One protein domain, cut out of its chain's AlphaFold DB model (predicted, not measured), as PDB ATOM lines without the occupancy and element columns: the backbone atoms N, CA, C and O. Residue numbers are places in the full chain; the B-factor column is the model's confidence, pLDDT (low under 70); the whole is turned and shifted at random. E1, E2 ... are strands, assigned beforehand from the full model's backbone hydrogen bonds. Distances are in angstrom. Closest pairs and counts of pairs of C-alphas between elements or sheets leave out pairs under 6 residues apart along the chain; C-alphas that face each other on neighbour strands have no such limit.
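AT A GLANCE: This is residues 1 to 84 of the 280 residues of an uncharacterized protein of Pseudomonas sp. HMWF006 (UniProt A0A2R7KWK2). One strongly twisted sheet of six strands makes the model: a meander, E3 to E6, forms one part of it, and a long hairpin, E1 and E2, continues it past E6, its turn at Glu 13 at one end of the longest axis. A long loop, residues 26 to 44, bridges from one edge strand, E2, to the other, E3. The printed part has 84 residues with no named helix and six strands, E1 to E6 in order along the chain, and its class is all strand. The sheet order is E2 E1 E6 E5 E4 E3, mixed. The whole is only just compact, close to loose, with a radius of gyration of the C-alphas of 14.2 A and spans of 44 by 30 by 26 A.

IN THESE COORDINATES: E1, residues 2 to 11, begins at C-alpha 2 (-5.795, -40.111, 29.488), measures 25.4 A and bends by 54 degrees at residue 8. E2, residues 16 to 25, measures 27.9 A. E3 is residues 45 to 51, 18.7 A; E4, 54 to 59, 16.4 A; E5, 68 to 74, 20.0 A. E6, residues 78 to 84, 17.4 A, ends at C-alpha 84 (0.033, -42.441, 16.884).

HOW THE PARTS SIT: E1 and E2 are an antiparallel hairpin at 159 degrees, with N 5 and O 22 2.8 A apart. E1 and E6 are parallel at 13 degrees, with N 4 and O 81 2.8 A apart. In the meander, each strand the antiparallel neighbour of the one before, N 71 and O 82 of E5 and E6 are 2.9 A apart, N 57 and O 70 of E4 and E5 2.9 A, and N 48 and O 56 of E3 and E4 2.9 A. E2 and E3 are apart.

THE WHOLE: The C-alphas of Glu 13 and Ala 76, the two farthest apart, are separated by 45.9 A. The printed part has no cut. The link from E2 to E3 is long, with 19 residues. Mean pLDDT of the printed part is 91.1; residues 13 to 14 are under 70.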
ATOM      1  N   MET A   1      -4.428 -38.017  33.611       82.06
ATOM      2  CA  MET A   1      -4.873 -37.615  32.261       82.06
ATOM      3  C   MET A   1      -4.776 -38.821  31.338       82.06
ATOM      4  O   MET A   1      -3.811 -39.578  31.461       82.06
ATOM      5  N   THR A   2      -5.782 -39.041  30.499       92.12
ATOM      6  CA  THR A   2      -5.795 -40.111  29.488       92.12
ATOM      7  C   THR A   2      -5.430 -39.488  28.150       92.12
ATOM      8  O   THR A   2      -5.957 -38.424  27.843       92.12
ATOM      9  N   VAL A   3      -4.545 -40.129  27.389       94.44
ATOM     10  CA  VAL A   3      -4.218 -39.743  26.010       94.44
ATOM     11  C   VAL A   3      -4.733 -40.813  25.052       94.44
ATOM     12  O   VAL A   3      -4.856 -41.981  25.435       94.44
ATOM     13  N   LYS A   4      -5.054 -40.428  23.821       96.94
ATOM     14  CA  LYS A   4      -5.370 -41.372  22.745       96.94
ATOM     15  C   LYS A   4      -4.079 -42.061  22.290       96.94
ATOM     16  O   LYS A   4      -3.030 -41.432  22.219       96.94
ATOM     17  N   SER A   5      -4.150 -43.352  22.003       96.19
ATOM     18  CA  SER A   5      -3.055 -44.141  21.444       96.19
ATOM     19  C   SER A   5      -3.566 -44.869  20.212       96.19
ATOM     20  O   SER A   5      -4.412 -45.754  20.351       96.19
ATOM     21  N   LEU A   6      -3.065 -44.491  19.038       96.62
ATOM     22  CA  LEU A   6      -3.309 -45.189  17.779       96.62
ATOM     23  C   LEU A   6      -2.141 -46.132  17.495       96.62
ATOM     24  O   LEU A   6      -0.986 -45.731  17.600       96.62
ATOM     25  N   VAL A   7      -2.444 -47.380  17.147       95.88
ATOM     26  CA  VAL A   7      -1.461 -48.374  16.694       95.88
ATOM     27  C   VAL A   7      -2.025 -49.161  15.517       95.88
ATOM     28  O   VAL A   7      -3.227 -49.431  15.486       95.88
ATOM     29  N   LEU A   8      -1.178 -49.579  14.579       95.56
ATOM     30  CA  LEU A   8      -1.582 -50.548  13.559       95.56
ATOM     31  C   LEU A   8      -1.711 -51.950  14.163       95.56
ATOM     32  O   LEU A   8      -0.853 -52.403  14.930       95.56
ATOM     33  N   LYS A   9      -2.797 -52.650  13.822       93.44
ATOM     34  CA  LYS A   9      -3.054 -54.028  14.256       93.44
ATOM     35  C   LYS A   9      -3.512 -54.918  13.112       93.44
ATOM     36  O   LYS A   9      -4.212 -54.420  12.234       93.44
ATOM     37  N   PRO A  10      -3.175 -56.222  13.149       91.31
ATOM     38  CA  PRO A  10      -3.703 -57.179  12.191       91.31
ATOM     39  C   PRO A  10      -5.233 -57.158  12.175       91.31
ATOM     40  O   PRO A  10      -5.876 -57.187  13.229       91.31
ATOM     41  N   ALA A  11      -5.800 -57.125  10.976       85.75
ATOM     42  CA  ALA A  11      -7.226 -57.180  10.717       85.75
ATOM     43  C   ALA A  11      -7.530 -58.390   9.821       85.75
ATOM     44  O   ALA A  11      -7.064 -58.483   8.685       85.75
ATOM     45  N   GLY A  12      -8.322 -59.327  10.347       75.25
ATOM     46  CA  GLY A  12      -8.668 -60.569   9.653       75.25
ATOM     47  C   GLY A  12      -7.491 -61.539   9.482       75.25
ATOM     48  O   GLY A  12      -6.454 -61.416  10.129       75.25
ATOM     49  N   GLU A  13      -7.674 -62.536   8.614       64.88
ATOM     50  CA  GLU A  13      -6.688 -63.601   8.352       64.88
ATOM     51  C   GLU A  13      -5.730 -63.270   7.189       64.88
ATOM     52  O   GLU A  13      -4.774 -63.998   6.941       64.88
ATOM     53  N   SER A  14      -5.967 -62.170   6.467       61.72
ATOM     54  CA  SER A  14      -5.305 -61.846   5.195       61.72
ATOM     55  C   SER A  14      -4.032 -60.999   5.315       61.72
ATOM     56  O   SER A  14      -3.527 -60.527   4.300       61.72
ATOM     57  N   GLY A  15      -3.503 -60.789   6.527       71.25
ATOM     58  CA  GLY A  15      -2.288 -59.986   6.745       71.25
ATOM     59  C   GLY A  15      -2.481 -58.476   6.542       71.25
ATOM     60  O   GLY A  15      -1.505 -57.750   6.369       71.25
ATOM     61  N   ASN A  16      -3.729 -57.999   6.558       83.38
ATOM     62  CA  ASN A  16      -4.044 -56.573   6.504       83.38
ATOM     63  C   ASN A  16      -3.832 -55.928   7.875       83.38
ATOM     64  O   ASN A  16      -3.992 -56.585   8.903       83.38
ATOM     65  N   PHE A  17      -3.527 -54.631   7.886       92.50
ATOM     66  CA  PHE A  17      -3.393 -53.848   9.109       92.50
ATOM     67  C   PHE A  17      -4.386 -52.695   9.112       92.50
ATOM     68  O   PHE A  17      -4.566 -52.014   8.106       92.50
ATOM     69  N   GLU A  18      -5.004 -52.458  10.263       92.81
ATOM     70  CA  GLU A  18      -5.912 -51.336  10.478       92.81
ATOM     71  C   GLU A  18      -5.497 -50.539  11.718       92.81
ATOM     72  O   GLU A  18      -5.024 -51.120  12.704       92.81
ATOM     73  N   PRO A  19      -5.679 -49.208  11.708       94.69
ATOM     74  CA  PRO A  19      -5.422 -48.393  12.881       94.69
ATOM     75  C   PRO A  19      -6.474 -48.653  13.960       94.69
ATOM     76  O   PRO A  19      -7.679 -48.548  13.728       94.69
ATOM     77  N   GLN A  20      -6.011 -48.927  15.175       95.19
ATOM     78  CA  GLN A  20      -6.846 -49.064  16.361       95.19
ATOM     79  C   GLN A  20      -6.491 -47.986  17.375       95.19
ATOM     80  O   GLN A  20      -5.331 -47.846  17.757       95.19
ATOM     81  N   THR A  21      -7.501 -47.247  17.837       96.25
ATOM     82  CA  THR A  21      -7.327 -46.180  18.830       96.25
ATOM     83  C   THR A  21      -7.868 -46.609  20.187       96.25
ATOM     84  O   THR A  21      -9.021 -47.021  20.309       96.25
ATOM     85  N   THR A  22      -7.054 -46.470  21.232       96.12
ATOM     86  CA  THR A  22      -7.434 -46.751  22.625       96.12
ATOM     87  C   THR A  22      -7.031 -45.603  23.549       96.12
ATOM     88  O   THR A  22      -6.184 -44.784  23.207       96.12
ATOM     89  N   GLY A  23      -7.651 -45.505  24.727       96.19
ATOM     90  CA  GLY A  23      -7.249 -44.538  25.751       96.19
ATOM     91  C   GLY A  23      -6.194 -45.131  26.683       96.19
ATOM     92  O   GLY A  23      -6.445 -46.157  27.313       96.19
ATOM     93  N   VAL A  24      -5.049 -44.465  26.834       94.12
ATOM     94  CA  VAL A  24      -3.970 -44.888  27.740       94.12
ATOM     95  C   VAL A  24      -3.704 -43.839  28.812       94.12
ATOM     96  O   VAL A  24      -3.837 -42.633  28.598       94.12
ATOM     97  N   LYS A  25      -3.342 -44.284  30.018       93.06
ATOM     98  CA  LYS A  25      -2.983 -43.361  31.100       93.06
ATOM     99  C   LYS A  25      -1.639 -42.719  30.763       93.06
ATOM    100  O   LYS A  25      -0.666 -43.416  30.529       93.06
ATOM    101  N   SER A  26      -1.551 -41.395  30.838       84.56
ATOM    102  CA  SER A  26      -0.275 -40.665  30.668       84.56
ATOM    103  C   SER A  26       0.871 -41.215  31.533       84.56
ATOM    104  O   SER A  26       2.015 -41.223  31.098       84.56
ATOM    105  N   SER A  27       0.574 -41.743  32.725       88.19
ATOM    106  CA  SER A  27       1.566 -42.351  33.623       88.19
ATOM    107  C   SER A  27       2.154 -43.679  33.129       88.19
ATOM    108  O   SER A  27       3.111 -44.157  33.726       88.19
ATOM    109  N   THR A  28       1.561 -44.318  32.115       88.81
ATOM    110  CA  THR A  28       2.062 -45.577  31.534       88.81
ATOM    111  C   THR A  28       2.879 -45.353  30.266       88.81
ATOM    112  O   THR A  28       3.386 -46.315  29.701       88.81
ATOM    113  N   LEU A  29       2.994 -44.107  29.802       87.31
ATOM    114  CA  LEU A  29       3.837 -43.762  28.667       87.31
ATOM    115  C   LEU A  29       5.313 -43.854  29.064       87.31
ATOM    116  O   LEU A  29       5.717 -43.363  30.121       87.31
ATOM    117  N   ALA A  30       6.120 -44.474  28.205       86.56
ATOM    118  CA  ALA A  30       7.563 -44.531  28.387       86.56
ATOM    119  C   ALA A  30       8.184 -43.204  27.931       86.56
ATOM    120  O   ALA A  30       8.150 -42.876  26.748       86.56
ATOM    121  N   PHE A  31       8.728 -42.434  28.875       85.88
ATOM    122  CA  PHE A  31       9.412 -41.176  28.580       85.88
ATOM    123  C   PHE A  31      10.936 -41.376  28.457       85.88
ATOM    124  O   PHE A  31      11.502 -42.154  29.228       85.88
ATOM    125  N   PRO A  32      11.613 -40.642  27.551       88.06
ATOM    126  CA  PRO A  32      11.040 -39.658  26.627       88.06
ATOM    127  C   PRO A  32      10.249 -40.322  25.485       88.06
ATOM    128  O   PRO A  32      10.656 -41.353  24.963       88.06
ATOM    129  N   LEU A  33       9.124 -39.708  25.100       88.44
ATOM    130  CA  LEU A  33       8.253 -40.206  24.022       88.44
ATOM    131  C   LEU A  33       8.890 -40.090  22.633       88.44
ATOM    132  O   LEU A  33       8.597 -40.880  21.742       88.44
ATOM    133  N   MET A  34       9.754 -39.093  22.462       89.19
ATOM    134  CA  MET A  34      10.519 -38.851  21.249       89.19
ATOM    135  C   MET A  34      11.907 -38.334  21.614       89.19
ATOM    136  O   MET A  34      12.093 -37.712  22.666       89.19
ATOM    137  N   ALA A  35      12.882 -38.563  20.737       88.56
ATOM    138  CA  ALA A  35      14.198 -37.958  20.894       88.56
ATOM    139  C   ALA A  35      14.096 -36.420  20.795       88.56
ATOM    140  O   ALA A  35      13.254 -35.935  20.026       88.56
ATOM    141  N   PRO A  36      14.944 -35.660  21.520       87.19
ATOM    142  CA  PRO A  36      14.888 -34.199  21.553       87.19
ATOM    143  C   PRO A  36      14.849 -33.564  20.159       87.19
ATOM    144  O   PRO A  36      15.512 -34.033  19.233       87.19
ATOM    145  N   VAL A  37      14.079 -32.485  20.034       85.25
ATOM    146  CA  VAL A  37      13.977 -31.661  18.822       85.25
ATOM    147  C   VAL A  37      14.787 -30.388  19.060       85.25
ATOM    148  O   VAL A  37      14.686 -29.779  20.128       85.25
ATOM    149  N   ALA A  38      15.636 -30.006  18.104       82.88
ATOM    150  CA  ALA A  38      16.428 -28.782  18.213       82.88
ATOM    151  C   ALA A  38      15.530 -27.536  18.088       82.88
ATOM    152  O   ALA A  38      14.424 -27.607  17.562       82.88
ATOM    153  N   THR A  39      16.015 -26.365  18.507       76.50
ATOM    154  CA  THR A  39      15.303 -25.068  18.427       76.50
ATOM    155  C   THR A  39      15.131 -24.516  16.997       76.50
ATOM    156  O   THR A  39      14.937 -23.320  16.800       76.50
ATOM    157  N   GLY A  40      15.170 -25.378  15.983       80.94
ATOM    158  CA  GLY A  40      14.988 -25.051  14.572       80.94
ATOM    159  C   GLY A  40      14.510 -26.273  13.789       80.94
ATOM    160  O   GLY A  40      14.024 -27.243  14.372       80.94
ATOM    161  N   LYS A  41      14.666 -26.248  12.461       85.62
ATOM    162  CA  LYS A  41      14.311 -27.397  11.617       85.62
ATOM    163  C   LYS A  41      15.121 -28.623  12.049       85.62
ATOM    164  O   LYS A  41      16.349 -28.589  12.032       85.62
ATOM    165  N   THR A  42      14.426 -29.690  12.422       92.38
ATOM    166  CA  THR A  42      15.021 -31.007  12.667       92.38
ATOM    167  C   THR A  42      14.643 -31.891  11.486       92.38
ATOM    168  O   THR A  42      13.465 -32.029  11.177       92.38
ATOM    169  N   GLU A  43      15.631 -32.430  10.776       92.94
ATOM    170  CA  GLU A  43      15.382 -33.307   9.628       92.94
ATOM    171  C   GLU A  43      14.573 -34.542  10.050       92.94
ATOM    172  O   GLU A  43      14.818 -35.117  11.114       92.94
ATOM    173  N   GLY A  44      13.568 -34.901   9.249       92.44
ATOM    174  CA  GLY A  44      12.624 -35.971   9.570       92.44
ATOM    175  C   GLY A  44      11.627 -35.639  10.685       92.44
ATOM    176  O   GLY A  44      10.916 -36.537  11.114       92.44
ATOM    177  N   VAL A  45      11.561 -34.395  11.178       95.19
ATOM    178  CA  VAL A  45      10.504 -33.948  12.097       95.19
ATOM    179  C   VAL A  45       9.747 -32.782  11.476       95.19
ATOM    180  O   VAL A  45      10.321 -31.728  11.196       95.19
ATOM    181  N   GLU A  46       8.447 -32.967  11.305       93.50
ATOM    182  CA  GLU A  46       7.537 -31.988  10.719       93.50
ATOM    183  C   GLU A  46       6.529 -31.538  11.778       93.50
ATOM    184  O   GLU A  46       6.066 -32.333  12.597       93.50
ATOM    185  N   VAL A  47       6.235 -30.237  11.811       92.25
ATOM    186  CA  VAL A  47       5.211 -29.667  12.693       92.25
ATOM    187  C   VAL A  47       4.108 -29.122  11.807       92.25
ATOM    188  O   VAL A  47       4.333 -28.191  11.032       92.25
ATOM    189  N   GLU A  48       2.928 -29.705  11.931       91.94
ATOM    190  CA  GLU A  48       1.788 -29.441  11.064       91.94
ATOM    191  C   GLU A  48       0.671 -28.806  11.884       91.94
ATOM    192  O   GLU A  48       0.184 -29.396  12.850       91.94
ATOM    193  N   ALA A  49       0.256 -27.594  11.514       92.19
ATOM    194  CA  ALA A  49      -0.928 -26.982  12.103       92.19
ATOM    195  C   ALA A  49      -2.178 -27.692  11.566       92.19
ATOM    196  O   ALA A  49      -2.384 -27.750  10.355       92.19
ATOM    197  N   VAL A  50      -3.002 -28.218  12.472       92.00
ATOM    198  CA  VAL A  50      -4.297 -28.826  12.136       92.00
ATOM    199  C   VAL A  50      -5.374 -27.741  12.133       92.00
ATOM    200  O   VAL A  50      -6.144 -27.626  11.182       92.00
ATOM    201  N   ASP A  51      -5.385 -26.911  13.178       93.12
ATOM    202  CA  ASP A  51      -6.194 -25.697  13.301       93.12
ATOM    203  C   ASP A  51      -5.536 -24.713  14.293       93.12
ATOM    204  O   ASP A  51      -4.429 -24.955  14.776       93.12
ATOM    205  N   ASP A  52      -6.210 -23.604  14.621       92.25
ATOM    206  CA  ASP A  52      -5.710 -22.564  15.543       92.25
ATOM    207  C   ASP A  52      -5.380 -23.071  16.961       92.25
ATOM    208  O   ASP A  52      -4.716 -22.387  17.745       92.25
ATOM    209  N   SER A  53      -5.868 -24.256  17.317       94.81
ATOM    210  CA  SER A  53      -5.738 -24.872  18.632       94.81
ATOM    211  C   SER A  53      -5.111 -26.264  18.611       94.81
ATOM    212  O   SER A  53      -4.888 -26.810  19.688       94.81
ATOM    213  N   HIS A  54      -4.774 -26.823  17.446       96.19
ATOM    214  CA  HIS A  54      -4.202 -28.165  17.325       96.19
ATOM    215  C   HIS A  54      -2.999 -28.204  16.379       96.19
ATOM    216  O   HIS A  54      -3.023 -27.627  15.293       96.19
ATOM    217  N   PHE A  55      -1.964 -28.955  16.758       94.88
ATOM    218  CA  PHE A  55      -0.872 -29.310  15.851       94.88
ATOM    219  C   PHE A  55      -0.448 -30.765  16.014       94.88
ATOM    220  O   PHE A  55      -0.571 -31.354  17.090       94.88
ATOM    221  N   ASN A  56       0.118 -31.308  14.944       95.12
ATOM    222  CA  ASN A  56       0.778 -32.599  14.926       95.12
ATOM    223  C   ASN A  56       2.290 -32.402  14.860       95.12
ATOM    224  O   ASN A  56       2.787 -31.539  14.138       95.12
ATOM    225  N   VAL A  57       3.027 -33.221  15.604       95.19
ATOM    226  CA  VAL A  57       4.461 -33.426  15.380       95.19
ATOM    227  C   VAL A  57       4.620 -34.783  14.731       95.19
ATOM    228  O   VAL A  57       4.375 -35.797  15.382       95.19
ATOM    229  N   VAL A  58       5.016 -34.792  13.465       95.62
ATOM    230  CA  VAL A  58       5.238 -35.997  12.674       95.62
ATOM    231  C   VAL A  58       6.728 -36.328  12.709       95.62
ATOM    232  O   VAL A  58       7.560 -35.566  12.223       95.62
ATOM    233  N   ASP A  59       7.076 -37.447  13.335       96.19
ATOM    234  CA  ASP A  59       8.440 -37.954  13.459       96.19
ATOM    235  C   ASP A  59       8.664 -39.096  12.462       96.19
ATOM    236  O   ASP A  59       8.232 -40.233  12.668       96.19
ATOM    237  N   LYS A  60       9.353 -38.760  11.371       95.25
ATOM    238  CA  LYS A  60       9.757 -39.637  10.266       95.25
ATOM    239  C   LYS A  60      11.236 -40.029  10.353       95.25
ATOM    240  O   LYS A  60      11.763 -40.642   9.430       95.25
ATOM    241  N   ARG A  61      11.948 -39.715  11.448       94.44
ATOM    242  CA  ARG A  61      13.400 -39.989  11.580       94.44
ATOM    243  C   ARG A  61      13.762 -41.472  11.469       94.44
ATOM    244  O   ARG A  61      14.902 -41.799  11.160       94.44
ATOM    245  N   ALA A  62      12.807 -42.364  11.731       92.88
ATOM    246  CA  ALA A  62      12.952 -43.811  11.580       92.88
ATOM    247  C   ALA A  62      12.490 -44.340  10.199       92.88
ATOM    248  O   ALA A  62      12.339 -45.553  10.025       92.88
ATOM    249  N   GLY A  63      12.268 -43.445   9.229       93.56
ATOM    250  CA  GLY A  63      11.753 -43.746   7.894       93.56
ATOM    251  C   GLY A  63      10.227 -43.852   7.842       93.56
ATOM    252  O   GLY A  63       9.555 -43.947   8.874       93.56
ATOM    253  N   ASN A  64       9.679 -43.887   6.626       94.69
ATOM    254  CA  ASN A  64       8.231 -43.895   6.396       94.69
ATOM    255  C   ASN A  64       7.540 -45.175   6.898       94.69
ATOM    256  O   ASN A  64       6.357 -45.169   7.224       94.69
ATOM    257  N   SER A  65       8.299 -46.258   7.077       94.88
ATOM    258  CA  SER A  65       7.812 -47.492   7.712       94.88
ATOM    259  C   SER A  65       7.594 -47.381   9.232       94.88
ATOM    260  O   SER A  65       7.077 -48.317   9.844       94.88
ATOM    261  N   ASN A  66       8.039 -46.292   9.872       95.19
ATOM    262  CA  ASN A  66       8.060 -46.144  11.332       95.19
ATOM    263  C   ASN A  66       7.606 -44.752  11.801       95.19
ATOM    264  O   ASN A  66       8.128 -44.229  12.791       95.19
ATOM    265  N   ILE A  67       6.647 -44.152  11.096       96.69
ATOM    266  CA  ILE A  67       6.142 -42.815  11.419       96.69
ATOM    267  C   ILE A  67       5.436 -42.819  12.776       96.69
ATOM    268  O   ILE A  67       4.571 -43.656  13.056       96.69
ATOM    269  N   LYS A  68       5.794 -41.844  13.615       96.62
ATOM    270  CA  LYS A  68       5.120 -41.567  14.887       96.62
ATOM    271  C   LYS A  68       4.576 -40.154  14.898       96.62
ATOM    272  O   LYS A  68       5.247 -39.241  14.427       96.62
ATOM    273  N   ILE A  69       3.379 -39.971  15.444       96.69
ATOM    274  CA  ILE A  69       2.695 -38.676  15.412       96.69
ATOM    275  C   ILE A  69       2.218 -38.315  16.803       96.69
ATOM    276  O   ILE A  69       1.614 -39.124  17.499       96.69
ATOM    277  N   PHE A  70       2.540 -37.102  17.226       96.25
ATOM    278  CA  PHE A  70       2.168 -36.579  18.531       96.25
ATOM    279  C   PHE A  70       1.172 -35.446  18.324       96.25
ATOM    280  O   PHE A  70       1.535 -34.398  17.787       96.25
ATOM    281  N   ASN A  71      -0.076 -35.666  18.730       96.38
ATOM    282  CA  ASN A  71      -1.152 -34.696  18.567       96.38
ATOM    283  C   ASN A  71      -1.239 -33.821  19.820       96.38
ATOM    284  O   ASN A  71      -1.371 -34.332  20.940       96.38
ATOM    285  N   PHE A  72      -1.202 -32.507  19.636       96.00
ATOM    286  CA  PHE A  72      -1.285 -31.531  20.713       96.00
ATOM    287  C   PHE A  72      -2.502 -30.633  20.547       96.00
ATOM    288  O   PHE A  72      -2.832 -30.231  19.435       96.00
ATOM    289  N   SER A  73      -3.113 -30.266  21.673       96.06
ATOM    290  CA  SER A  73      -4.143 -29.229  21.747       96.06
ATOM    291  C   SER A  73      -3.706 -28.081  22.659       96.06
ATOM    292  O   SER A  73      -3.009 -28.284  23.661       96.06
ATOM    293  N   HIS A  74      -4.095 -26.857  22.312       94.88
ATOM    294  CA  HIS A  74      -3.819 -25.651  23.080       94.88
ATOM    295  C   HIS A  74      -5.009 -25.299  23.963       94.88
ATOM    296  O   HIS A  74      -6.102 -25.005  23.482       94.88
ATOM    297  N   GLN A  75      -4.779 -25.288  25.274       86.88
ATOM    298  CA  GLN A  75      -5.729 -24.765  26.253       86.88
ATOM    299  C   GLN A  75      -5.077 -23.595  27.003       86.88
ATOM    300  O   GLN A  75      -4.697 -22.601  26.393       86.88
ATOM    301  N   ALA A  76      -4.892 -23.706  28.322       90.88
ATOM    302  CA  ALA A  76      -4.046 -22.772  29.073       90.88
ATOM    303  C   ALA A  76      -2.546 -22.953  28.754       90.88
ATOM    304  O   ALA A  76      -1.751 -22.039  28.952       90.88
ATOM    305  N   CYS A  77      -2.170 -24.148  28.290       92.44
ATOM    306  CA  CYS A  77      -0.857 -24.556  27.793       92.44
ATOM    307  C   CYS A  77      -1.073 -25.615  26.698       92.44
ATOM    308  O   CYS A  77      -2.173 -26.165  26.587       92.44
ATOM    309  N   TRP A  78      -0.030 -25.939  25.932       90.88
ATOM    310  CA  TRP A  78      -0.047 -27.097  25.035       90.88
ATOM    311  C   TRP A  78      -0.081 -28.404  25.827       90.88
ATOM    312  O   TRP A  78       0.695 -28.593  26.767       90.88
ATOM    313  N   VAL A  79      -0.977 -29.307  25.438       93.38
ATOM    314  CA  VAL A  79      -1.182 -30.605  26.083       93.38
ATOM    315  C   VAL A  79      -1.136 -31.700  25.028       93.38
ATOM    316  O   VAL A  79      -1.743 -31.568  23.970       93.38
ATOM    317  N   LEU A  80      -0.429 -32.791  25.328       94.00
ATOM    318  CA  LEU A  80      -0.446 -33.996  24.503       94.00
ATOM    319  C   LEU A  80      -1.824 -34.662  24.602       94.00
ATOM    320  O   LEU A  80      -2.212 -35.131  25.674       94.00
ATOM    321  N   GLU A  81      -2.548 -34.716  23.490       95.12
ATOM    322  CA  GLU A  81      -3.852 -35.371  23.398       95.12
ATOM    323  C   GLU A  81      -3.729 -36.810  22.889       95.12
ATOM    324  O   GLU A  81      -4.463 -37.692  23.347       95.12
ATOM    325  N   GLY A  82      -2.792 -37.055  21.969       95.94
ATOM    326  CA  GLY A  82      -2.668 -38.328  21.273       95.94
ATOM    327  C   GLY A  82      -1.238 -38.688  20.887       95.94
ATOM    328  O   GLY A  82      -0.387 -37.819  20.702       95.94
ATOM    329  N   VAL A  83      -0.987 -39.993  20.800       96.69
ATOM    330  CA  VAL A  83       0.214 -40.575  20.199       96.69
ATOM    331  C   VAL A  83      -0.221 -41.619  19.182       96.69
ATOM    332  O   VAL A  83      -0.979 -42.533  19.508       96.69
ATOM    333  N   GLU A  84       0.289 -41.511  17.971       96.94
ATOM    334  CA  GLU A  84       0.033 -42.441  16.884       96.94
ATOM    335  C   GLU A  84       1.328 -43.157  16.511       96.94
ATOM    336  O   GLU A  84       2.373 -42.529  16.340       96.94
TER     337      GLU A  84